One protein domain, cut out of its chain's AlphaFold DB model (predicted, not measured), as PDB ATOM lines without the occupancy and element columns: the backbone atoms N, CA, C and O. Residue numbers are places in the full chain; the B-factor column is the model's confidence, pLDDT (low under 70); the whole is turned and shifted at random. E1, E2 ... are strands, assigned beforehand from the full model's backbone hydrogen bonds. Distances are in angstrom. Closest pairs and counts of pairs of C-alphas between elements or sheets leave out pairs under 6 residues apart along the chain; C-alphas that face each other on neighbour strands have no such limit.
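Overview. This is residues 3 to 175 of the 197 residues of the protein "Hypothetical protein" of Polarella glacialis (UniProt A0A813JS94). Four small strand sheets are stacked partly face to face in a row along the longest axis: E1 E2 E3 at one end, then the hairpin E4 E5, then E9 E6 E11 E12, then E8 E7 E10 at the other end. Long loops run beside the stack, and the loop of residues 106 to 115 makes the end beyond E7 and E8. The printed part has 173 residues with twelve named strands, E1 to E12 in order along the chain, and no named helix; under half of the residues are in named elements, and the class is all strand. The sheet E9 E6 E11 E12 is mixed and the other three are antiparallel. The whole is compact, with a radius of gyration of the C-alphas of 17.6 A and spans of 55 by 43 by 27 A.

Along the chain. Find C-alpha 3 at (-10.180, 31.939, 3.546), where E1, residues 3 to 5, begins. After residues 6 to 32 come E2, residues 33 to 38, and E3, residues 41 to 47. Look at C-alpha 57, (-7.332, 47.990, 3.521), for the start of E4, residues 57 to 64, 23.0 A long; E5, residues 72 to 79, spans 22.5 A. E6 is residues 85 to 91, 19.8 A, E7 100 to 105, E8 116 to 121, E9 124 to 128 and E10 134 to 137. E11, residues 152 to 158, spans 19.0 A, and E12, residues 170 to 174, ends at C-alpha 174, (5.356, 42.544, 4.521).

Arrangement. Begin at E1 E2 E3, a meander, each strand the antiparallel neighbour of the one before: N 4 and O 35 are 2.9 A apart, N 36 and O 44 3.0 A. This sheet faces E4 E5, their best planes 2 degrees apart; the closest C-alphas of E3 and E5, Leu 43 and Ala 72, are 5.2 A apart. In the antiparallel hairpin E4 and E5, N 59 and O 77 are 2.8 A apart. Next, E4 E5 faces the strongly twisted sheet E9 E6 E11 E12, best planes 8 degrees apart; the closest C-alphas of E5 and E6, His 77 and Ala 88, are 7.3 A apart. Here E6 and E11 are parallel, with N 90 and O 155 at 2.8 A; E9 and E6 are antiparallel, with N 87 and O 126 at 2.9 A, as are E11 and E12, with N 156 and O 172 at 2.8 A. This sheet faces E8 E7 E10, best planes 25 degrees apart, where N 103 and O 118 are 2.8 A apart and N 104 and O 135 3.0 A.

Size, cuts and confidence. The C-alphas of Lys 7 and Asn 113, the two farthest apart, are 55.9 A apart. The printed part has no cut. The links E1 to E2, E10 to E11 and E11 to E12 are long. Look for pLDDT under 70 at residue 70, residues 102 to 118 and residues 129 to 146; the mean of the printed part is 79.5.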
ATOM      1  N   VAL A   3      -9.329  30.803   3.177       92.94
ATOM      2  CA  VAL A   3     -10.180  31.939   3.546       92.94
ATOM      3  C   VAL A   3     -11.455  31.857   2.729       92.94
ATOM      4  O   VAL A   3     -11.409  31.798   1.496       92.94
ATOM      5  N   ILE A   4     -12.586  31.836   3.422       93.81
ATOM      6  CA  ILE A   4     -13.909  31.697   2.829       93.81
ATOM      7  C   ILE A   4     -14.736  32.908   3.233       93.81
ATOM      8  O   ILE A   4     -14.816  33.265   4.406       93.81
ATOM      9  N   ARG A   5     -15.387  33.529   2.253       93.19
ATOM     10  CA  ARG A   5     -16.401  34.556   2.486       93.19
ATOM     11  C   ARG A   5     -17.709  34.058   1.907       93.19
ATOM     12  O   ARG A   5     -17.803  33.833   0.701       93.19
ATOM     13  N   ILE A   6     -18.720  33.899   2.758       85.88
ATOM     14  CA  ILE A   6     -20.037  33.366   2.380       85.88
ATOM     15  C   ILE A   6     -19.900  31.951   1.783       85.88
ATOM     16  O   ILE A   6     -19.937  30.970   2.514       85.88
ATOM     17  N   LYS A   7     -19.731  31.835   0.462       84.12
ATOM     18  CA  LYS A   7     -19.539  30.572  -0.277       84.12
ATOM     19  C   LYS A   7     -18.367  30.635  -1.263       84.12
ATOM     20  O   LYS A   7     -18.135  29.678  -1.995       84.12
ATOM     21  N   ALA A   8     -17.651  31.757  -1.301       90.88
ATOM     22  CA  ALA A   8     -16.507  31.961  -2.172       90.88
ATOM     23  C   ALA A   8     -15.219  31.603  -1.426       90.88
ATOM     24  O   ALA A   8     -14.912  32.177  -0.378       90.88
ATOM     25  N   LEU A   9     -14.462  30.659  -1.983       92.62
ATOM     26  CA  LEU A   9     -13.110  30.347  -1.536       92.62
ATOM     27  C   LEU A   9     -12.160  31.412  -2.095       92.62
ATOM     28  O   LEU A   9     -11.759  31.340  -3.254       92.62
ATOM     29  N   LEU A  10     -11.770  32.385  -1.269       91.75
ATOM     30  CA  LEU A  10     -10.880  33.480  -1.682       91.75
ATOM     31  C   LEU A  10      -9.470  32.981  -2.038       91.75
ATOM     32  O   LEU A  10      -8.722  33.616  -2.770       91.75
ATOM     33  N   THR A  11      -9.116  31.802  -1.533       91.12
ATOM     34  CA  THR A  11      -7.818  31.137  -1.726       91.12
ATOM     35  C   THR A  11      -7.871  30.041  -2.799       91.12
ATOM     36  O   THR A  11      -7.099  29.089  -2.746       91.12
ATOM     37  N   ALA A  12      -8.762  30.175  -3.789       86.81
ATOM     38  CA  ALA A  12      -9.065  29.137  -4.779       86.81
ATOM     39  C   ALA A  12      -7.843  28.566  -5.521       86.81
ATOM     40  O   ALA A  12      -7.856  27.394  -5.887       86.81
ATOM     41  N   GLN A  13      -6.790  29.363  -5.741       85.38
ATOM     42  CA  GLN A  13      -5.591  28.889  -6.443       85.38
ATOM     43  C   GLN A  13      -4.741  27.953  -5.573       85.38
ATOM     44  O   GLN A  13      -4.200  26.968  -6.070       85.38
ATOM     45  N   ALA A  14      -4.589  28.280  -4.288       89.62
ATOM     46  CA  ALA A  14      -3.821  27.496  -3.328       89.62
ATOM     47  C   ALA A  14      -4.089  27.972  -1.889       89.62
ATOM     48  O   ALA A  14      -4.120  29.190  -1.661       89.62
ATOM     49  N   PRO A  15      -4.149  27.057  -0.902       90.06
ATOM     50  CA  PRO A  15      -4.186  27.426   0.510       90.06
ATOM     51  C   PRO A  15      -2.955  28.252   0.903       90.06
ATOM     52  O   PRO A  15      -1.838  27.954   0.477       90.06
ATOM     53  N   MET A  16      -3.137  29.250   1.769       89.88
ATOM     54  CA  MET A  16      -2.037  30.073   2.282       89.88
ATOM     55  C   MET A  16      -1.120  29.267   3.212       89.88
ATOM     56  O   MET A  16      -1.599  28.555   4.105       89.88
ATOM     57  N   LYS A  17       0.194  29.382   3.017       89.31
ATOM     58  CA  LYS A  17       1.229  28.750   3.846       89.31
ATOM     59  C   LYS A  17       1.510  29.564   5.113       89.31
ATOM     60  O   LYS A  17       1.107  30.718   5.248       89.31
ATOM     61  N   TYR A  18       2.227  28.956   6.056       85.00
ATOM     62  CA  TYR A  18       2.715  29.665   7.240       85.00
ATOM     63  C   TYR A  18       3.595  30.860   6.833       85.00
ATOM     64  O   TYR A  18       4.480  30.705   5.991       85.00
ATOM     65  N   LYS A  19       3.341  32.034   7.435       84.81
ATOM     66  CA  LYS A  19       3.968  33.333   7.105       84.81
ATOM     67  C   LYS A  19       3.753  33.801   5.658       84.81
ATOM     68  O   LYS A  19       4.511  34.626   5.157       84.81
ATOM     69  N   GLU A  20       2.731  33.294   4.975       87.50
ATOM     70  CA  GLU A  20       2.299  33.869   3.705       87.50
ATOM     71  C   GLU A  20       1.385  35.071   3.963       87.50
ATOM     72  O   GLU A  20       0.428  34.981   4.731       87.50
ATOM     73  N   CYS A  21       1.673  36.187   3.298       87.44
ATOM     74  CA  CYS A  21       0.789  37.341   3.230       87.44
ATOM     75  C   CYS A  21       0.191  37.384   1.826       87.44
ATOM     76  O   CYS A  21       0.937  37.373   0.846       87.44
ATOM     77  N   ARG A  22      -1.138  37.412   1.731       89.75
ATOM     78  CA  ARG A  22      -1.853  37.474   0.459       89.75
ATOM     79  C   ARG A  22      -2.857  38.609   0.498       89.75
ATOM     80  O   ARG A  22      -3.589  38.753   1.474       89.75
ATOM     81  N   GLU A  23      -2.868  39.388  -0.569       89.00
ATOM     82  CA  GLU A  23      -3.843  40.444  -0.783       89.00
ATOM     83  C   GLU A  23      -5.044  39.897  -1.557       89.00
ATOM     84  O   GLU A  23      -4.895  39.064  -2.454       89.00
ATOM     85  N   PHE A  24      -6.236  40.364  -1.194       89.25
ATOM     86  CA  PHE A  24      -7.484  40.024  -1.864       89.25
ATOM     87  C   PHE A  24      -8.161  41.323  -2.296       89.25
ATOM     88  O   PHE A  24      -8.466  42.161  -1.453       89.25
ATOM     89  N   SER A  25      -8.433  41.480  -3.591       87.12
ATOM     90  CA  SER A  25      -9.097  42.672  -4.144       87.12
ATOM     91  C   SER A  25     -10.630  42.616  -4.044       87.12
ATOM     92  O   SER A  25     -11.331  43.294  -4.789       87.12
ATOM     93  N   GLU A  26     -11.161  41.784  -3.146       85.12
ATOM     94  CA  GLU A  26     -12.598  41.579  -2.971       85.12
ATOM     95  C   GLU A  26     -13.185  42.661  -2.052       85.12
ATOM     96  O   GLU A  26     -12.790  42.741  -0.884       85.12
ATOM     97  N   PRO A  27     -14.151  43.474  -2.519       88.06
ATOM     98  CA  PRO A  27     -14.735  44.528  -1.700       88.06
ATOM     99  C   PRO A  27     -15.543  43.925  -0.548       88.06
ATOM    100  O   PRO A  27     -16.481  43.144  -0.756       88.06
ATOM    101  N   LEU A  28     -15.173  44.296   0.676       89.88
ATOM    102  CA  LEU A  28     -15.889  43.919   1.891       89.88
ATOM    103  C   LEU A  28     -17.150  44.777   2.057       89.88
ATOM    104  O   LEU A  28     -17.222  45.908   1.583       89.88
ATOM    105  N   ALA A  29     -18.139  44.227   2.751       89.88
ATOM    106  CA  ALA A  29     -19.384  44.878   3.125       89.88
ATOM    107  C   ALA A  29     -19.602  44.775   4.645       89.88
ATOM    108  O   ALA A  29     -19.120  43.827   5.278       89.88
ATOM    109  N   PRO A  30     -20.350  45.711   5.256       90.38
ATOM    110  CA  PRO A  30     -20.731  45.588   6.656       90.38
ATOM    111  C   PRO A  30     -21.473  44.273   6.913       90.38
ATOM    112  O   PRO A  30     -22.305  43.840   6.115       90.38
ATOM    113  N   ASN A  31     -21.198  43.669   8.064       90.88
ATOM    114  CA  ASN A  31     -21.664  42.354   8.508       90.88
ATOM    115  C   ASN A  31     -21.099  41.149   7.744       90.88
ATOM    116  O   ASN A  31     -21.550  40.020   7.975       90.88
ATOM    117  N   ASP A  32     -20.096  41.346   6.888       92.50
ATOM    118  CA  ASP A  32     -19.371  40.227   6.301       92.50
ATOM    119  C   ASP A  32     -18.749  39.328   7.368       92.50
ATOM    120  O   ASP A  32     -18.302  39.765   8.433       92.50
ATOM    121  N   ARG A  33     -18.685  38.040   7.032       93.75
ATOM    122  CA  ARG A  33     -18.013  37.024   7.835       93.75
ATOM    123  C   ARG A  33     -16.958  36.329   6.998       93.75
ATOM    124  O   ARG A  33     -17.265  35.753   5.953       93.75
ATOM    125  N   LEU A  34     -15.731  36.380   7.493       93.62
ATOM    126  CA  LEU A  34     -14.587  35.676   6.941       93.62
ATOM    127  C   LEU A  34     -14.336  34.443   7.798       93.62
ATOM    128  O   LEU A  34     -14.041  34.546   8.989       93.62
ATOM    129  N   GLU A  35     -14.502  33.276   7.198       94.38
ATOM    130  CA  GLU A  35     -14.230  31.991   7.818       94.38
ATOM    131  C   GLU A  35     -12.829  31.517   7.437       94.38
ATOM    132  O   GLU A  35     -12.425  31.565   6.273       94.38
ATOM    133  N   PHE A  36     -12.094  31.048   8.441       92.56
ATOM    134  CA  PHE A  36     -10.733  30.560   8.285       92.56
ATOM    135  C   PHE A  36     -10.696  29.069   8.566       92.56
ATOM    136  O   PHE A  36     -11.117  28.617   9.636       92.56
ATOM    137  N   GLN A  37     -10.165  28.308   7.615       91.56
ATOM    138  CA  GLN A  37     -10.064  26.858   7.719       91.56
ATOM    139  C   GLN A  37      -8.628  26.370   7.526       91.56
ATOM    140  O   GLN A  37      -7.839  26.918   6.751       91.56
ATOM    141  N   PHE A  38      -8.284  25.283   8.209       87.25
ATOM    142  CA  PHE A  38      -7.044  24.547   7.991       87.25
ATOM    143  C   PHE A  38      -7.359  23.062   7.884       87.25
ATOM    144  O   PHE A  38      -8.024  22.504   8.750       87.25
ATOM    145  N   ASN A  39      -6.922  22.424   6.795       86.38
ATOM    146  CA  ASN A  39      -7.274  21.038   6.475       86.38
ATOM    147  C   ASN A  39      -8.792  20.771   6.552       86.38
ATOM    148  O   ASN A  39      -9.213  19.738   7.068       86.38
ATOM    149  N   LYS A  40      -9.612  21.707   6.043       85.81
ATOM    150  CA  LYS A  40     -11.093  21.677   6.070       85.81
ATOM    151  C   LYS A  40     -11.732  21.740   7.464       85.81
ATOM    152  O   LYS A  40     -12.939  21.566   7.592       85.81
ATOM    153  N   MET A  41     -10.945  21.988   8.508       87.25
ATOM    154  CA  MET A  41     -11.436  22.229   9.860       87.25
ATOM    155  C   MET A  41     -11.539  23.735  10.104       87.25
ATOM    156  O   MET A  41     -10.589  24.472   9.830       87.25
ATOM    157  N   ALA A  42     -12.681  24.185  10.625       89.31
ATOM    158  CA  ALA A  42     -12.891  25.580  10.990       89.31
ATOM    159  C   ALA A  42     -11.991  25.974  12.169       89.31
ATOM    160  O   ALA A  42     -12.051  25.367  13.237       89.31
ATOM    161  N   LEU A  43     -11.164  26.999  11.963       88.44
ATOM    162  CA  LEU A  43     -10.300  27.581  12.993       88.44
ATOM    163  C   LEU A  43     -10.973  28.754  13.713       88.44
ATOM    164  O   LEU A  43     -10.660  29.037  14.871       88.44
ATOM    165  N   GLY A  44     -11.874  29.451  13.016       89.38
ATOM    166  CA  GLY A  44     -12.639  30.568  13.550       89.38
ATOM    167  C   GLY A  44     -13.239  31.455  12.462       89.38
ATOM    168  O   GLY A  44     -13.005  31.264  11.266       89.38
ATOM    169  N   THR A  45     -14.005  32.449  12.902       91.94
ATOM    170  CA  THR A  45     -14.670  33.423  12.036       91.94
ATOM    171  C   THR A  45     -14.358  34.834  12.515       91.94
ATOM    172  O   THR A  45     -14.521  35.138  13.696       91.94
ATOM    173  N   CYS A  46     -13.969  35.709  11.592       90.44
ATOM    174  CA  CYS A  46     -13.895  37.146  11.821       90.44
ATOM    175  C   CYS A  46     -15.161  37.794  11.250       90.44
ATOM    176  O   CYS A  46     -15.503  37.564  10.090       90.44
ATOM    177  N   SER A  47     -15.879  38.560  12.072       92.12
ATOM    178  CA  SER A  47     -17.040  39.340  11.623       92.12
ATOM    179  C   SER A  47     -16.633  40.799  11.482       92.12
ATOM    180  O   SER A  47     -15.969  41.330  12.369       92.12
ATOM    181  N   ILE A  48     -17.048  41.431  10.391       90.44
ATOM    182  CA  ILE A  48     -16.767  42.833  10.086       90.44
ATOM    183  C   ILE A  48     -18.035  43.622  10.418       90.44
ATOM    184  O   ILE A  48     -18.962  43.620   9.616       90.44
ATOM    185  N   PRO A  49     -18.148  44.230  11.610       87.81
ATOM    186  CA  PRO A  49     -19.395  44.874  12.021       87.81
ATOM    187  C   PRO A  49     -19.693  46.128  11.196       87.81
ATOM    188  O   PRO A  49     -20.846  46.391  10.871       87.81
ATOM    189  N   ASP A  50     -18.649  46.874  10.848       87.56
ATOM    190  CA  ASP A  50     -18.734  48.124  10.107       87.56
ATOM    191  C   ASP A  50     -17.444  48.347   9.305       87.56
ATOM    192  O   ASP A  50     -16.435  47.670   9.536       87.56
ATOM    193  N   LEU A  51     -17.482  49.283   8.361       85.12
ATOM    194  CA  LEU A  51     -16.358  49.643   7.503       85.12
ATOM    195  C   LEU A  51     -16.049  51.143   7.607       85.12
ATOM    196  O   LEU A  51     -16.948  51.946   7.855       85.12
ATOM    197  N   PRO A  52     -14.787  51.555   7.394       87.56
ATOM    198  CA  PRO A  52     -14.447  52.966   7.274       87.56
ATOM    199  C   PRO A  52     -15.250  53.645   6.160       87.56
ATOM    200  O   PRO A  52     -15.587  53.032   5.151       87.56
ATOM    201  N   THR A  53     -15.497  54.945   6.308       85.25
ATOM    202  CA  THR A  53     -16.192  55.757   5.293       85.25
ATOM    203  C   THR A  53     -15.322  56.098   4.082       85.25
ATOM    204  O   THR A  53     -15.812  56.687   3.120       85.25
ATOM    205  N   THR A  54     -14.034  55.763   4.127       87.38
ATOM    206  CA  THR A  54     -13.073  55.943   3.039       87.38
ATOM    207  C   THR A  54     -12.631  54.590   2.506       87.38
ATOM    208  O   THR A  54     -12.698  53.595   3.228       87.38
ATOM    209  N   ASP A  55     -12.069  54.575   1.296       86.50
ATOM    210  CA  ASP A  55     -11.281  53.434   0.828       86.50
ATOM    211  C   ASP A  55     -10.266  53.054   1.908       86.50
ATOM    212  O   ASP A  55      -9.668  53.929   2.536       86.50
ATOM    213  N   ALA A  56     -10.133  51.766   2.195       90.56
ATOM    214  CA  ALA A  56      -9.269  51.268   3.253       90.56
ATOM    215  C   ALA A  56      -8.903  49.809   2.994       90.56
ATOM    216  O   ALA A  56      -9.640  49.072   2.337       90.56
ATOM    217  N   VAL A  57      -7.777  49.383   3.556       91.00
ATOM    218  CA  VAL A  57      -7.332  47.990   3.521       91.00
ATOM    219  C   VAL A  57      -7.480  47.400   4.916       91.00
ATOM    220  O   VAL A  57      -6.876  47.888   5.872       91.00
ATOM    221  N   LEU A  58      -8.276  46.334   5.036       91.56
ATOM    222  CA  LEU A  58      -8.377  45.542   6.259       91.56
ATOM    223  C   LEU A  58      -7.297  44.457   6.259       91.56
ATOM    224  O   LEU A  58      -7.327  43.527   5.455       91.56
ATOM    225  N   LEU A  59      -6.373  44.548   7.208       92.38
ATOM    226  CA  LEU A  59      -5.437  43.488   7.539       92.38
ATOM    227  C   LEU A  59      -6.041  42.578   8.607       92.38
ATOM    228  O   LEU A  59      -6.450  43.046   9.670       92.38
ATOM    229  N   ILE A  60      -6.008  41.270   8.357       91.75
ATOM    230  CA  ILE A  60      -6.313  40.235   9.347       91.75
ATOM    231  C   ILE A  60      -5.112  39.305   9.456       91.75
ATOM    232  O   ILE A  60      -4.658  38.729   8.468       91.75
ATOM    233  N   VAL A  61      -4.619  39.138  10.676       91.94
ATOM    234  CA  VAL A  61      -3.544  38.217  11.020       91.94
ATOM    235  C   VAL A  61      -4.157  37.055  11.775       91.94
ATOM    236  O   VAL A  61      -4.759  37.229  12.834       91.94
ATOM    237  N   VAL A  62      -3.981  35.859  11.224       90.19
ATOM    238  CA  VAL A  62      -4.477  34.618  11.814       90.19
ATOM    239  C   VAL A  62      -3.295  33.838  12.363       90.19
ATOM    240  O   VAL A  62      -2.373  33.484  11.628       90.19
ATOM    241  N   GLY A  63      -3.322  33.579  13.665       86.88
ATOM    242  CA  GLY A  63      -2.327  32.777  14.370       86.88
ATOM    243  C   GLY A  63      -2.980  31.643  15.148       86.88
ATOM    244  O   GLY A  63      -4.198  31.609  15.308       86.88
ATOM    245  N   MET A  64      -2.173  30.720  15.659       81.94
ATOM    246  CA  MET A  64      -2.654  29.764  16.661       81.94
ATOM    247  C   MET A  64      -2.889  30.497  17.982       81.94
ATOM    248  O   MET A  64      -2.120  31.391  18.336       81.94
ATOM    249  N   LYS A  65      -3.940  30.126  18.718       83.25
ATOM    250  CA  LYS A  65      -4.227  30.708  20.032       83.25
ATOM    251  C   LYS A  65      -3.186  30.305  21.074       83.25
ATOM    252  O   LYS A  65      -2.700  31.157  21.814       83.25
ATOM    253  N   ASP A  66      -2.848  29.022  21.108       79.19
ATOM    254  CA  ASP A  66      -1.826  28.425  21.962       79.19
ATOM    255  C   ASP A  66      -1.405  27.064  21.378       79.19
ATOM    256  O   ASP A  66      -1.879  26.654  20.320       79.19
ATOM    257  N   PHE A  67      -0.491  26.367  22.055       75.69
ATOM    258  CA  PHE A  67      -0.007  25.053  21.627       75.69
ATOM    259  C   PHE A  67      -0.990  23.909  21.897       75.69
ATOM    260  O   PHE A  67      -0.886  22.848  21.290       75.69
ATOM    261  N   HIS A  68      -1.948  24.110  22.801       74.31
ATOM    262  CA  HIS A  68      -2.846  23.053  23.262       74.31
ATOM    263  C   HIS A  68      -4.178  23.038  22.500       74.31
ATOM    264  O   HIS A  68      -4.921  22.061  22.587       74.31
ATOM    265  N   SER A  69      -4.492  24.100  21.755       70.25
ATOM    266  CA  SER A  69      -5.753  24.273  21.043       70.25
ATOM    267  C   SER A  69      -5.549  24.455  19.541       70.25
ATOM    268  O   SER A  69      -4.669  25.171  19.076       70.25
ATOM    269  N   ALA A  70      -6.452  23.856  18.765       68.69
ATOM    270  CA  ALA A  70      -6.575  24.111  17.331       68.69
ATOM    271  C   ALA A  70      -7.320  25.429  17.021       68.69
ATOM    272  O   ALA A  70      -7.692  25.672  15.877       68.69
ATOM    273  N   ALA A  71      -7.592  26.264  18.030       79.75
ATOM    274  CA  ALA A  71      -8.332  27.508  17.856       79.75
ATOM    275  C   ALA A  71      -7.429  28.608  17.285       79.75
ATOM    276  O   ALA A  71      -6.271  28.750  17.691       79.75
ATOM    277  N   ALA A  72      -7.969  29.430  16.383       85.69
ATOM    278  CA  ALA A  72      -7.265  30.614  15.905       85.69
ATOM    279  C   ALA A  72      -7.332  31.776  16.909       85.69
ATOM    280  O   ALA A  72      -8.328  31.979  17.608       85.69
ATOM    281  N   SER A  73      -6.271  32.580  16.933       86.38
ATOM    282  CA  SER A  73      -6.287  33.958  17.418       86.38
ATOM    283  C   SER A  73      -6.268  34.915  16.235       86.38
ATOM    284  O   SER A  73      -5.557  34.665  15.259       86.38
ATOM    285  N   PHE A  74      -6.987  36.025  16.364       88.31
ATOM    286  CA  PHE A  74      -7.102  37.040  15.327       88.31
ATOM    287  C   PHE A  74      -6.579  38.370  15.849       88.31
ATOM    288  O   PHE A  74      -7.046  38.845  16.880       88.31
ATOM    289  N   GLU A  75      -5.659  38.972  15.106       89.88
ATOM    290  CA  GLU A  75      -5.301  40.383  15.238       89.88
ATOM    291  C   GLU A  75      -5.730  41.094  13.954       89.88
ATOM    292  O   GLU A  75      -5.702  40.502  12.871       89.88
ATOM    293  N   SER A  76      -6.150  42.353  14.047       89.75
ATOM    294  CA  SER A  76      -6.590  43.105  12.867       89.75
ATOM    295  C   SER A  76      -6.148  44.557  12.913       89.75
ATOM    296  O   SER A  76      -5.941  45.128  13.985       89.75
ATOM    297  N   HIS A  77      -5.989  45.147  11.734       89.75
ATOM    298  CA  HIS A  77      -5.670  46.557  11.574       89.75
ATOM    299  C   HIS A  77      -6.307  47.098  10.297       89.75
ATOM    300  O   HIS A  77      -6.436  46.375   9.312       89.75
ATOM    301  N   VAL A  78      -6.686  48.371  10.301       91.31
ATOM    302  CA  VAL A  78      -7.245  49.045   9.128       91.31
ATOM    303  C   VAL A  78      -6.270  50.122   8.688       91.31
ATOM    304  O   VAL A  78      -6.008  51.059   9.439       91.31
ATOM    305  N   PHE A  79      -5.771  50.004   7.462       90.38
ATOM    306  CA  PHE A  79      -4.989  51.050   6.816       90.38
ATOM    307  C   PHE A  79      -5.915  51.962   6.018       90.38
ATOM    308  O   PHE A  79      -6.666  51.494   5.162       90.38
ATOM    309  N   THR A  80      -5.833  53.267   6.259       90.31
ATOM    310  CA  THR A  80      -6.526  54.284   5.459       90.31
ATOM    311  C   THR A  80      -5.538  54.993   4.525       90.31
ATOM    312  O   THR A  80      -4.342  55.002   4.801       90.31
ATOM    313  N   PRO A  81      -5.976  55.587   3.405       87.69
ATOM    314  CA  PRO A  81      -5.107  56.309   2.490       87.69
ATOM    315  C   PRO A  81      -4.307  57.398   3.204       87.69
ATOM    316  O   PRO A  81      -4.863  58.294   3.839       87.69
ATOM    317  N   SER A  82      -2.984  57.344   3.065       86.19
ATOM    318  CA  SER A  82      -2.066  58.315   3.656       86.19
ATOM    319  C   SER A  82      -0.995  58.724   2.653       86.19
ATOM    320  O   SER A  82      -0.620  57.971   1.756       86.19
ATOM    321  N   ARG A  83      -0.488  59.952   2.806       86.19
ATOM    322  CA  ARG A  83       0.701  60.402   2.066       86.19
ATOM    323  C   ARG A  83       1.997  59.864   2.659       86.19
ATOM    324  O   ARG A  83       3.004  59.822   1.975       86.19
ATOM    325  N   SER A  84       1.976  59.529   3.944       83.88
ATOM    326  CA  SER A  84       3.115  58.909   4.622       83.88
ATOM    327  C   SER A  84       2.966  57.399   4.550       83.88
ATOM    328  O   SER A  84       1.842  56.899   4.494       83.88
ATOM    329  N   ALA A  85       4.081  56.682   4.611       84.94
ATOM    330  CA  ALA A  85       4.028  55.247   4.833       84.94
ATOM    331  C   ALA A  85       3.331  54.933   6.163       84.94
ATOM    332  O   ALA A  85       3.428  55.705   7.122       84.94
ATOM    333  N   GLN A  86       2.671  53.785   6.254       88.00
ATOM    334  CA  GLN A  86       2.087  53.295   7.502       88.00
ATOM    335  C   GLN A  86       2.710  51.966   7.881       88.00
ATOM    336  O   GLN A  86       2.849  51.085   7.044       88.00
ATOM    337  N   VAL A  87       3.082  51.813   9.149       86.62
ATOM    338  CA  VAL A  87       3.657  50.578   9.682       86.62
ATOM    339  C   VAL A  87       2.775  50.083  10.817       86.62
ATOM    340  O   VAL A  87       2.670  50.753  11.845       86.62
ATOM    341  N   ALA A  88       2.180  48.905  10.648       89.56
ATOM    342  CA  ALA A  88       1.494  48.185  11.715       89.56
ATOM    343  C   ALA A  88       2.446  47.151  12.334       89.56
ATOM    344  O   ALA A  88       2.862  46.199  11.672       89.56
ATOM    345  N   ALA A  89       2.789  47.334  13.606       88.62
ATOM    346  CA  ALA A  89       3.536  46.371  14.402       88.62
ATOM    347  C   ALA A  89       2.561  45.484  15.177       88.62
ATOM    348  O   ALA A  89       1.893  45.947  16.100       88.62
ATOM    349  N   ILE A  90       2.487  44.206  14.825       88.88
ATOM    350  CA  ILE A  90       1.489  43.273  15.355       88.88
ATOM    351  C   ILE A  90       2.184  42.153  16.128       88.88
ATOM    352  O   ILE A  90       3.114  41.512  15.630       88.88
ATOM    353  N   GLU A  91       1.721  41.926  17.358       89.00
ATOM    354  CA  GLU A  91       2.160  40.807  18.190       89.00
ATOM    355  C   GLU A  91       1.298  39.579  17.897       89.00
ATOM    356  O   GLU A  91       0.145  39.501  18.312       89.00
ATOM    357  N   ALA A  92       1.858  38.603  17.193       89.00
ATOM    358  CA  ALA A  92       1.226  37.307  16.970       89.00
ATOM    359  C   ALA A  92       2.017  36.157  17.621       89.00
ATOM    360  O   ALA A  92       1.622  34.997  17.485       89.00
ATOM    361  N   TYR A  93       3.104  36.446  18.348       88.56
ATOM    362  CA  TYR A  93       3.837  35.446  19.112       88.56
ATOM    363  C   TYR A  93       3.046  35.038  20.349       88.56
ATOM    364  O   TYR A  93       2.562  35.864  21.126       88.56
ATOM    365  N   LYS A  94       2.929  33.726  20.543       88.62
ATOM    366  CA  LYS A  94       2.282  33.134  21.710       88.62
ATOM    367  C   LYS A  94       3.349  32.558  22.624       88.62
ATOM    368  O   LYS A  94       3.737  31.400  22.507       88.62
ATOM    369  N   GLY A  95       3.835  33.398  23.527       85.81
ATOM    370  CA  GLY A  95       4.784  33.013  24.560       85.81
ATOM    371  C   GLY A  95       5.026  34.133  25.564       85.81
ATOM    372  O   GLY A  95       4.519  35.244  25.432       85.81
ATOM    373  N   SER A  96       5.815  33.826  26.582       86.25
ATOM    374  CA  SER A  96       6.084  34.670  27.749       86.25
ATOM    375  C   SER A  96       7.035  35.840  27.472       86.25
ATOM    376  O   SER A  96       7.002  36.861  28.163       86.25
ATOM    377  N   LYS A  97       7.891  35.714  26.451       85.62
ATOM    378  CA  LYS A  97       8.882  36.736  26.095       85.62
ATOM    379  C   LYS A  97       8.216  37.989  25.539       85.62
ATOM    380  O   LYS A  97       7.440  37.918  24.585       85.62
ATOM    381  N   LYS A  98       8.617  39.150  26.051       80.75
ATOM    382  CA  LYS A  98       8.274  40.463  25.486       80.75
ATOM    383  C   LYS A  98       9.378  40.942  24.554       80.75
ATOM    384  O   LYS A  98      10.543  40.612  24.764       80.75
ATOM    385  N   SER A  99       9.010  41.739  23.558       77.75
ATOM    386  CA  SER A  99       9.969  42.333  22.636       77.75
ATOM    387  C   SER A  99       9.489  43.688  22.117       77.75
ATOM    388  O   SER A  99       8.307  44.016  22.216       77.75
ATOM    389  N   THR A 100      10.413  44.480  21.580       73.19
ATOM    390  CA  THR A 100      10.154  45.768  20.932       73.19
ATOM    391  C   THR A 100      10.904  45.830  19.611       73.19
ATOM    392  O   THR A 100      11.981  45.254  19.460       73.19
ATOM    393  N   ILE A 101      10.330  46.523  18.632       73.44
ATOM    394  CA  ILE A 101      10.970  46.736  17.336       73.44
ATOM    395  C   ILE A 101      11.854  47.973  17.446       73.44
ATOM    396  O   ILE A 101      11.385  49.030  17.869       73.44
ATOM    397  N   ASN A 102      13.110  47.883  17.012       69.50
ATOM    398  CA  ASN A 102      13.932  49.072  16.826       69.50
ATOM    399  C   ASN A 102      13.760  49.570  15.387       69.50
ATOM    400  O   ASN A 102      13.929  48.833  14.417       69.50
ATOM    401  N   ILE A 103      13.406  50.836  15.227       66.50
ATOM    402  CA  ILE A 103      13.325  51.485  13.922       66.50
ATOM    403  C   ILE A 103      14.596  52.296  13.748       66.50
ATOM    404  O   ILE A 103      14.854  53.225  14.515       66.50
ATOM    405  N   LEU A 104      15.382  51.946  12.733       61.91
ATOM    406  CA  LEU A 104      16.569  52.693  12.352       61.91
ATOM    407  C   LEU A 104      16.265  53.507  11.103       61.91
ATOM    408  O   LEU A 104      15.804  52.999  10.083       61.91
ATOM    409  N   THR A 105      16.537  54.795  11.210       58.34
ATOM    410  CA  THR A 105      16.353  55.768  10.145       58.34
ATOM    411  C   THR A 105      17.736  56.177   9.650       58.34
ATOM    412  O   THR A 105      18.484  56.825  10.390       58.34
ATOM    413  N   TYR A 106      18.106  55.764   8.434       55.81
ATOM    414  CA  TYR A 106      19.394  56.135   7.843       55.81
ATOM    415  C   TYR A 106      19.334  57.528   7.226       55.81
ATOM    416  O   TYR A 106      18.288  57.915   6.708       55.81
ATOM    417  N   PRO A 107      20.439  58.285   7.279       51.16
ATOM    418  CA  PRO A 107      20.433  59.680   6.900       51.16
ATOM    419  C   PRO A 107      20.190  59.849   5.398       51.16
ATOM    420  O   PRO A 107      20.696  59.092   4.571       51.16
ATOM    421  N   ASP A 108      19.428  60.887   5.064       54.69
ATOM    422  CA  ASP A 108      19.226  61.373   3.702       54.69
ATOM    423  C   ASP A 108      20.614  61.650   3.093       54.69
ATOM    424  O   ASP A 108      21.428  62.309   3.754       54.69
ATOM    425  N   PRO A 109      20.916  61.216   1.855       54.97
ATOM    426  CA  PRO A 109      22.157  61.579   1.168       54.97
ATOM    427  C   PRO A 109      22.439  63.092   1.172       54.97
ATOM    428  O   PRO A 109      23.594  63.510   1.137       54.97
ATOM    429  N   LYS A 110      21.392  63.929   1.251       56.88
ATOM    430  CA  LYS A 110      21.480  65.395   1.349       56.88
ATOM    431  C   LYS A 110      21.658  65.914   2.784       56.88
ATOM    432  O   LYS A 110      21.963  67.092   2.964       56.88
ATOM    433  N   LYS A 111      21.452  65.080   3.811       56.97
ATOM    434  CA  LYS A 111      21.599  65.401   5.246       56.97
ATOM    435  C   LYS A 111      22.256  64.227   6.005       56.97
ATOM    436  O   LYS A 111      21.612  63.632   6.874       56.97
ATOM    437  N   PRO A 112      23.551  63.945   5.754       56.72
ATOM    438  CA  PRO A 112      24.271  62.772   6.274       56.72
ATOM    439  C   PRO A 112      24.334  62.674   7.811       56.72
ATOM    440  O   PRO A 112      24.563  61.596   8.348       56.72
ATOM    441  N   ASN A 113      24.091  63.773   8.536       54.84
ATOM    442  CA  ASN A 113      24.241  63.840   9.997       54.84
ATOM    443  C   ASN A 113      22.940  63.609  10.786       54.84
ATOM    444  O   ASN A 113      22.921  63.819  11.998       54.84
ATOM    445  N   LYS A 114      21.832  63.225  10.138       52.34
ATOM    446  CA  LYS A 114      20.563  62.929  10.827       52.34
ATOM    447  C   LYS A 114      20.241  61.440  10.777       52.34
ATOM    448  O   LYS A 114      19.450  60.999   9.952       52.34
ATOM    449  N   THR A 115      20.833  60.682  11.693       56.03
ATOM    450  CA  THR A 115      20.371  59.335  12.049       56.03
ATOM    451  C   THR A 115      19.354  59.428  13.177       56.03
ATOM    452  O   THR A 115      19.616  60.074  14.193       56.03
ATOM    453  N   GLY A 116      18.207  58.779  13.007       59.56
ATOM    454  CA  GLY A 116      17.202  58.619  14.055       59.56
ATOM    455  C   GLY A 116      17.087  57.155  14.455       59.56
ATOM    456  O   GLY A 116      17.108  56.272  13.598       59.56
ATOM    457  N   SER A 117      16.947  56.888  15.749       64.88
ATOM    458  CA  SER A 117      16.547  55.575  16.252       64.88
ATOM    459  C   SER A 117      15.304  55.738  17.111       64.88
ATOM    460  O   SER A 117      15.291  56.569  18.019       64.88
ATOM    461  N   GLY A 118      14.278  54.947  16.827       66.06
ATOM    462  CA  GLY A 118      13.062  54.873  17.630       66.06
ATOM    463  C   GLY A 118      12.808  53.446  18.086       66.06
ATOM    464  O   GLY A 118      13.296  52.496  17.478       66.06
ATOM    465  N   GLN A 119      12.022  53.296  19.145       71.25
ATOM    466  CA  GLN A 119      11.436  52.011  19.506       71.25
ATOM    467  C   GLN A 119       9.951  52.035  19.183       71.25
ATOM    468  O   GLN A 119       9.262  53.010  19.481       71.25
ATOM    469  N   LEU A 120       9.474  50.951  18.586       74.38
ATOM    470  CA  LEU A 120       8.071  50.723  18.301       74.38
ATOM    471  C   LEU A 120       7.608  49.492  19.093       74.38
ATOM    472  O   LEU A 120       8.077  48.378  18.832       74.38
ATOM    473  N   PRO A 121       6.723  49.666  20.087       82.56
ATOM    474  CA  PRO A 121       6.069  48.543  20.746       82.56
ATOM    475  C   PRO A 121       5.209  47.755  19.753       82.56
ATOM    476  O   PRO A 121       4.651  48.331  18.818       82.56
ATOM    477  N   PHE A 122       5.040  46.453  19.971       81.56
ATOM    478  CA  PHE A 122       4.006  45.714  19.247       81.56
ATOM    479  C   PHE A 122       2.596  46.134  19.683       81.56
ATOM    480  O   PHE A 122       2.415  46.742  20.738       81.56
ATOM    481  N   CYS A 123       1.611  45.793  18.851       81.25
ATOM    482  CA  CYS A 123       0.218  46.235  18.938       81.25
ATOM    483  C   CYS A 123       0.065  47.750  18.747       81.25
ATOM    484  O   CYS A 123      -0.783  48.388  19.368       81.25
ATOM    485  N   THR A 124       0.900  48.333  17.884       81.25
ATOM    486  CA  THR A 124       0.848  49.756  17.538       81.25
ATOM    487  C   THR A 124       0.867  49.947  16.028       81.25
ATOM    488  O   THR A 124       1.340  49.090  15.279       81.25
ATOM    489  N   ALA A 125       0.357  51.089  15.573       81.44
ATOM    490  CA  ALA A 125       0.473  51.525  14.192       81.44
ATOM    491  C   ALA A 125       1.006  52.955  14.150       81.44
ATOM    492  O   ALA A 125       0.583  53.805  14.937       81.44
ATOM    493  N   VAL A 126       1.952  53.215  13.249       82.94
ATOM    494  CA  VAL A 126       2.605  54.521  13.121       82.94
ATOM    495  C   VAL A 126       2.698  54.954  11.668       82.94
ATOM    496  O   VAL A 126       2.977  54.154  10.776       82.94
ATOM    497  N   SER A 127       2.497  56.249  11.436       79.06
ATOM    498  CA  SER A 127       2.828  56.878  10.159       79.06
ATOM    499  C   SER A 127       4.304  57.259  10.140       79.06
ATOM    500  O   SER A 127       4.784  57.968  11.026       79.06
ATOM    501  N   VAL A 128       5.017  56.814   9.114       72.56
ATOM    502  CA  VAL A 128       6.438  57.078   8.903       72.56
ATOM    503  C   VAL A 128       6.574  57.880   7.614       72.56
ATOM    504  O   VAL A 128       6.202  57.415   6.543       72.56
ATOM    505  N   LYS A 129       7.092  59.108   7.703       63.62
ATOM    506  CA  LYS A 129       7.422  59.893   6.505       63.62
ATOM    507  C   LYS A 129       8.691  59.343   5.875       63.62
ATOM    508  O   LYS A 129       9.675  59.137   6.592       63.62
ATOM    509  N   THR A 130       8.699  59.164   4.559       56.00
ATOM    510  CA  THR A 130       9.910  58.755   3.855       56.00
ATOM    511  C   THR A 130      10.734  59.942   3.391       56.00
ATOM    512  O   THR A 130      10.261  60.983   2.950       56.00
ATOM    513  N   GLY A 131      12.026  59.787   3.602       42.75
ATOM    514  CA  GLY A 131      13.103  60.679   3.175       42.75
ATOM    515  C   GLY A 131      14.463  60.107   3.576       42.75
ATOM    516  O   GLY A 131      15.469  60.804   3.561       42.75
ATOM    517  N   LEU A 132      14.454  58.859   4.041       41.34
ATOM    518  CA  LEU A 132      15.446  58.185   4.854       41.34
ATOM    519  C   LEU A 132      15.256  56.710   4.484       41.34
ATOM    520  O   LEU A 132      14.112  56.246   4.446       41.34
ATOM    521  N   GLU A 133      16.323  55.987   4.148       41.81
ATOM    522  CA  GLU A 133      16.242  54.529   4.035       41.81
ATOM    523  C   GLU A 133      15.890  54.005   5.430       41.81
ATOM    524  O   GLU A 133      16.748  53.839   6.294       41.81
ATOM    525  N   ASN A 134      14.606  53.842   5.716       43.66
ATOM    526  CA  ASN A 134      14.186  53.292   6.990       43.66
ATOM    527  C   ASN A 134      14.482  51.806   6.913       43.66
ATOM    528  O   ASN A 134      13.968  51.151   6.016       43.66
ATOM    529  N   LYS A 135      15.324  51.294   7.812       45.66
ATOM    530  CA  LYS A 135      15.451  49.859   8.056       45.66
ATOM    531  C   LYS A 135      14.752  49.581   9.373       45.66
ATOM    532  O   LYS A 135      15.222  49.987  10.436       45.66
ATOM    533  N   VAL A 136      13.628  48.880   9.319       44.62
ATOM    534  CA  VAL A 136      13.076  48.263  10.532       44.62
ATOM    535  C   VAL A 136      14.051  47.169  10.959       44.62
ATOM    536  O   VAL A 136      14.432  46.356  10.121       44.62
ATOM    537  N   GLY A 137      14.526  47.197  12.206       39.66
ATOM    538  CA  GLY A 137      15.658  46.400  12.664       39.66
ATOM    539  C   GLY A 137      15.481  45.728  14.031       39.66
ATOM    540  O   GLY A 137      15.121  46.338  15.028       39.66
ATOM    541  N   GLN A 138      15.873  44.454  14.043       39.94
ATOM    542  CA  GLN A 138      16.439  43.657  15.138       39.94
ATOM    543  C   GLN A 138      15.580  43.359  16.382       39.94
ATOM    544  O   GLN A 138      15.598  44.082  17.376       39.94
ATOM    545  N   ILE A 139      15.005  42.151  16.365       38.75
ATOM    546  CA  ILE A 139      14.732  41.314  17.542       38.75
ATOM    547  C   ILE A 139      15.427  39.982  17.256       38.75
ATOM    548  O   ILE A 139      14.899  39.197  16.482       38.75
ATOM    549  N   SER A 140      16.655  39.785  17.752       39.28
ATOM    550  CA  SER A 140      17.491  38.560  17.639       39.28
ATOM    551  C   SER A 140      17.549  37.803  16.287       39.28
ATOM    552  O   SER A 140      18.117  36.720  16.208       39.28
ATOM    553  N   GLY A 141      17.072  38.405  15.200       44.94
ATOM    554  CA  GLY A 141      17.047  37.906  13.832       44.94
ATOM    555  C   GLY A 141      16.999  39.110  12.892       44.94
ATOM    556  O   GLY A 141      16.333  40.112  13.162       44.94
ATOM    557  N   ARG A 142      17.813  39.080  11.836       50.56
ATOM    558  CA  ARG A 142      17.985  40.208  10.913       50.56
ATOM    559  C   ARG A 142      16.853  40.212   9.880       50.56
ATOM    560  O   ARG A 142      16.999  39.584   8.840       50.56
ATOM    561  N   SER A 143      15.782  40.956  10.133       56.38
ATOM    562  CA  SER A 143      14.818  41.350   9.093       56.38
ATOM    563  C   SER A 143      15.026  42.835   8.804       56.38
ATOM    564  O   SER A 143      15.055  43.624   9.742       56.38
ATOM    565  N   GLN A 144      15.258  43.199   7.538       59.62
ATOM    566  CA  GLN A 144      15.350  44.590   7.080       59.62
ATOM    567  C   GLN A 144      14.132  44.884   6.212       59.62
ATOM    568  O   GLN A 144      13.843  44.130   5.288       59.62
ATOM    569  N   LEU A 145      13.442  45.982   6.499       65.94
ATOM    570  CA  LEU A 145      12.334  46.471   5.687       65.94
ATOM    571  C   LEU A 145      12.669  47.872   5.201       65.94
ATOM    572  O   LEU A 145      12.949  48.705   6.053       65.94
ATOM    573  N   VAL A 146      12.613  48.106   3.888       69.75
ATOM    574  CA  VAL A 146      12.739  49.434   3.269       69.75
ATOM    575  C   VAL A 146      11.345  50.030   3.107       69.75
ATOM    576  O   VAL A 146      10.480  49.411   2.491       69.75
ATOM    577  N   ILE A 147      11.139  51.217   3.674       72.31
ATOM    578  CA  ILE A 147       9.841  51.900   3.698       72.31
ATOM    579  C   ILE A 147       9.816  52.989   2.621       72.31
ATOM    580  O   ILE A 147      10.702  53.846   2.605       72.31
ATOM    581  N   ALA A 148       8.790  52.973   1.774       73.88
ATOM    582  CA  ALA A 148       8.461  53.982   0.771       73.88
ATOM    583  C   ALA A 148       7.177  54.734   1.170       73.88
ATOM    584  O   ALA A 148       6.301  54.163   1.818       73.88
ATOM    585  N   ASP A 149       7.079  56.027   0.834       77.31
ATOM    586  CA  ASP A 149       5.856  56.799   1.080       77.31
ATOM    587  C   ASP A 149       4.682  56.191   0.311       77.31
ATOM    588  O   ASP A 149       4.875  55.518  -0.697       77.31
ATOM    589  N   HIS A 150       3.466  56.474   0.782       81.56
ATOM    590  CA  HIS A 150       2.211  55.961   0.223       81.56
ATOM    591  C   HIS A 150       1.986  54.444   0.356       81.56
ATOM    592  O   HIS A 150       0.954  53.959  -0.097       81.56
ATOM    593  N   GLU A 151       2.885  53.716   1.020       85.19
ATOM    594  CA  GLU A 151       2.794  52.262   1.180       85.19
ATOM    595  C   GLU A 151       2.412  51.830   2.602       85.19
ATOM    596  O   GLU A 151       2.715  52.497   3.601       85.19
ATOM    597  N   ASN A 152       1.765  50.665   2.689       87.88
ATOM    598  CA  ASN A 152       1.399  50.021   3.946       87.88
ATOM    599  C   ASN A 152       2.353  48.865   4.239       87.88
ATOM    600  O   ASN A 152       2.591  47.993   3.406       87.88
ATOM    601  N   TYR A 153       2.855  48.833   5.464       87.25
ATOM    602  CA  TYR A 153       3.813  47.853   5.931       87.25
ATOM    603  C   TYR A 153       3.327  47.172   7.196       87.25
ATOM    604  O   TYR A 153       2.693  47.773   8.065       87.25
ATOM    605  N   ILE A 154       3.695  45.908   7.323       87.62
ATOM    606  CA  ILE A 154       3.345  45.070   8.457       87.62
ATOM    607  C   ILE A 154       4.637  44.504   9.019       87.62
ATOM    608  O   ILE A 154       5.453  43.955   8.278       87.62
ATOM    609  N   VAL A 155       4.806  44.620  10.330       86.75
ATOM    610  CA  VAL A 155       5.870  43.965  11.086       86.75
ATOM    611  C   VAL A 155       5.200  43.031  12.079       86.75
ATOM    612  O   VAL A 155       4.538  43.468  13.015       86.75
ATOM    613  N   LEU A 156       5.354  41.735  11.854       86.12
ATOM    614  CA  LEU A 156       4.775  40.678  12.663       86.12
ATOM    615  C   LEU A 156       5.858  40.027  13.501       86.12
ATOM    616  O   LEU A 156       6.860  39.557  12.962       86.12
ATOM    617  N   ARG A 157       5.622  39.922  14.804       88.38
ATOM    618  CA  ARG A 157       6.311  38.929  15.626       88.38
ATOM    619  C   ARG A 157       5.453  37.684  15.687       88.38
ATOM    620  O   ARG A 157       4.262  37.764  15.957       88.38
ATOM    621  N   VAL A 158       6.045  36.547  15.355       88.25
ATOM    622  CA  VAL A 158       5.362  35.257  15.242       88.25
ATOM    623  C   VAL A 158       6.135  34.193  16.003       88.25
ATOM    624  O   VAL A 158       7.292  34.388  16.363       88.25
ATOM    625  N   GLY A 159       5.486  33.061  16.242       88.31
ATOM    626  CA  GLY A 159       6.076  31.900  16.899       88.31
ATOM    627  C   GLY A 159       5.206  31.415  18.049       88.31
ATOM    628  O   GLY A 159       4.247  32.077  18.450       88.31
ATOM    629  N   LEU A 160       5.538  30.237  18.561       88.50
ATOM    630  CA  LEU A 160       4.772  29.573  19.603       88.50
ATOM    631  C   LEU A 160       5.721  28.909  20.600       88.50
ATOM    632  O   LEU A 160       6.450  27.971  20.269       88.50
ATOM    633  N   GLU A 161       5.692  29.390  21.840       87.31
ATOM    634  CA  GLU A 161       6.430  28.790  22.946       87.31
ATOM    635  C   GLU A 161       5.842  27.415  23.303       87.31
ATOM    636  O   GLU A 161       4.630  27.212  23.282       87.31
ATOM    637  N   GLY A 162       6.709  26.447  23.612       82.44
ATOM    638  CA  GLY A 162       6.300  25.080  23.958       82.44
ATOM    639  C   GLY A 162       6.114  24.134  22.766       82.44
ATOM    640  O   GLY A 162       6.040  22.928  22.967       82.44
ATOM    641  N   ALA A 163       6.153  24.624  21.522       80.19
ATOM    642  CA  ALA A 163       6.004  23.793  20.321       80.19
ATOM    643  C   ALA A 163       7.274  23.016  19.908       80.19
ATOM    644  O   ALA A 163       7.499  22.786  18.717       80.19
ATOM    645  N   ASN A 164       8.150  22.661  20.857       80.94
ATOM    646  CA  ASN A 164       9.454  22.017  20.616       80.94
ATOM    647  C   ASN A 164      10.318  22.707  19.536       80.94
ATOM    648  O   ASN A 164      11.091  22.057  18.839       80.94
ATOM    649  N   GLY A 165      10.166  24.024  19.363       80.25
ATOM    650  CA  GLY A 165      10.881  24.792  18.336       80.25
ATOM    651  C   GLY A 165      10.317  24.677  16.914       80.25
ATOM    652  O   GLY A 165      10.888  25.273  16.009       80.25
ATOM    653  N   THR A 166       9.191  23.982  16.703       84.25
ATOM    654  CA  THR A 166       8.519  23.863  15.389       84.25
ATOM    655  C   THR A 166       8.108  25.227  14.828       84.25
ATOM    656  O   THR A 166       8.161  25.457  13.622       84.25
ATOM    657  N   TYR A 167       7.719  26.139  15.718       87.12
ATOM    658  CA  TYR A 167       7.351  27.513  15.396       87.12
ATOM    659  C   TYR A 167       8.217  28.457  16.234       87.12
ATOM    660  O   TYR A 167       7.778  28.904  17.299       87.12
ATOM    661  N   PRO A 168       9.472  28.702  15.817       88.12
ATOM    662  CA  PRO A 168      10.376  29.556  16.569       88.12
ATOM    663  C   PRO A 168       9.854  30.994  16.622       88.12
ATOM    664  O   PRO A 168       9.069  31.428  15.778       88.12
ATOM    665  N   GLU A 169      10.297  31.728  17.637       87.69
ATOM    666  CA  GLU A 169      10.069  33.167  17.714       87.69
ATOM    667  C   GLU A 169      10.822  33.876  16.581       87.69
ATOM    668  O   GLU A 169      12.046  33.772  16.490       87.69
ATOM    669  N   GLU A 170      10.105  34.608  15.730       84.94
ATOM    670  CA  GLU A 170      10.662  35.255  14.541       84.94
ATOM    671  C   GLU A 170       9.966  36.583  14.222       84.94
ATOM    672  O   GLU A 170       8.818  36.812  14.606       84.94
ATOM    673  N   ILE A 171      10.657  37.439  13.461       82.19
ATOM    674  CA  ILE A 171      10.090  38.660  12.883       82.19
ATOM    675  C   ILE A 171       9.885  38.489  11.385       82.19
ATOM    676  O   ILE A 171      10.826  38.219  10.636       82.19
ATOM    677  N   PHE A 172       8.656  38.724  10.956       82.75
ATOM    678  CA  PHE A 172       8.228  38.728   9.571       82.75
ATOM    679  C   PHE A 172       7.799  40.141   9.164       82.75
ATOM    680  O   PHE A 172       7.093  40.810   9.913       82.75
ATOM    681  N   CYS A 173       8.194  40.587   7.971       82.88
ATOM    682  CA  CYS A 173       7.787  41.881   7.425       82.88
ATOM    683  C   CYS A 173       7.089  41.699   6.071       82.88
ATOM    684  O   CYS A 173       7.518  40.870   5.267       82.88
ATOM    685  N   ALA A 174       6.053  42.497   5.806       80.06
ATOM    686  CA  ALA A 174       5.356  42.544   4.521       80.06
ATOM    687  C   ALA A 174       5.060  43.996   4.082       80.06
ATOM    688  O   ALA A 174       4.850  44.836   4.959       80.06
ATOM    689  N   PRO A 175       5.009  44.292   2.766       73.69
ATOM    690  CA  PRO A 175       5.409  43.414   1.662       73.69
ATOM    691  C   PRO A 175       6.904  43.067   1.730       73.69
ATOM    692  O   PRO A 175       7.739  43.902   2.081       73.69
TER     693      PRO A 175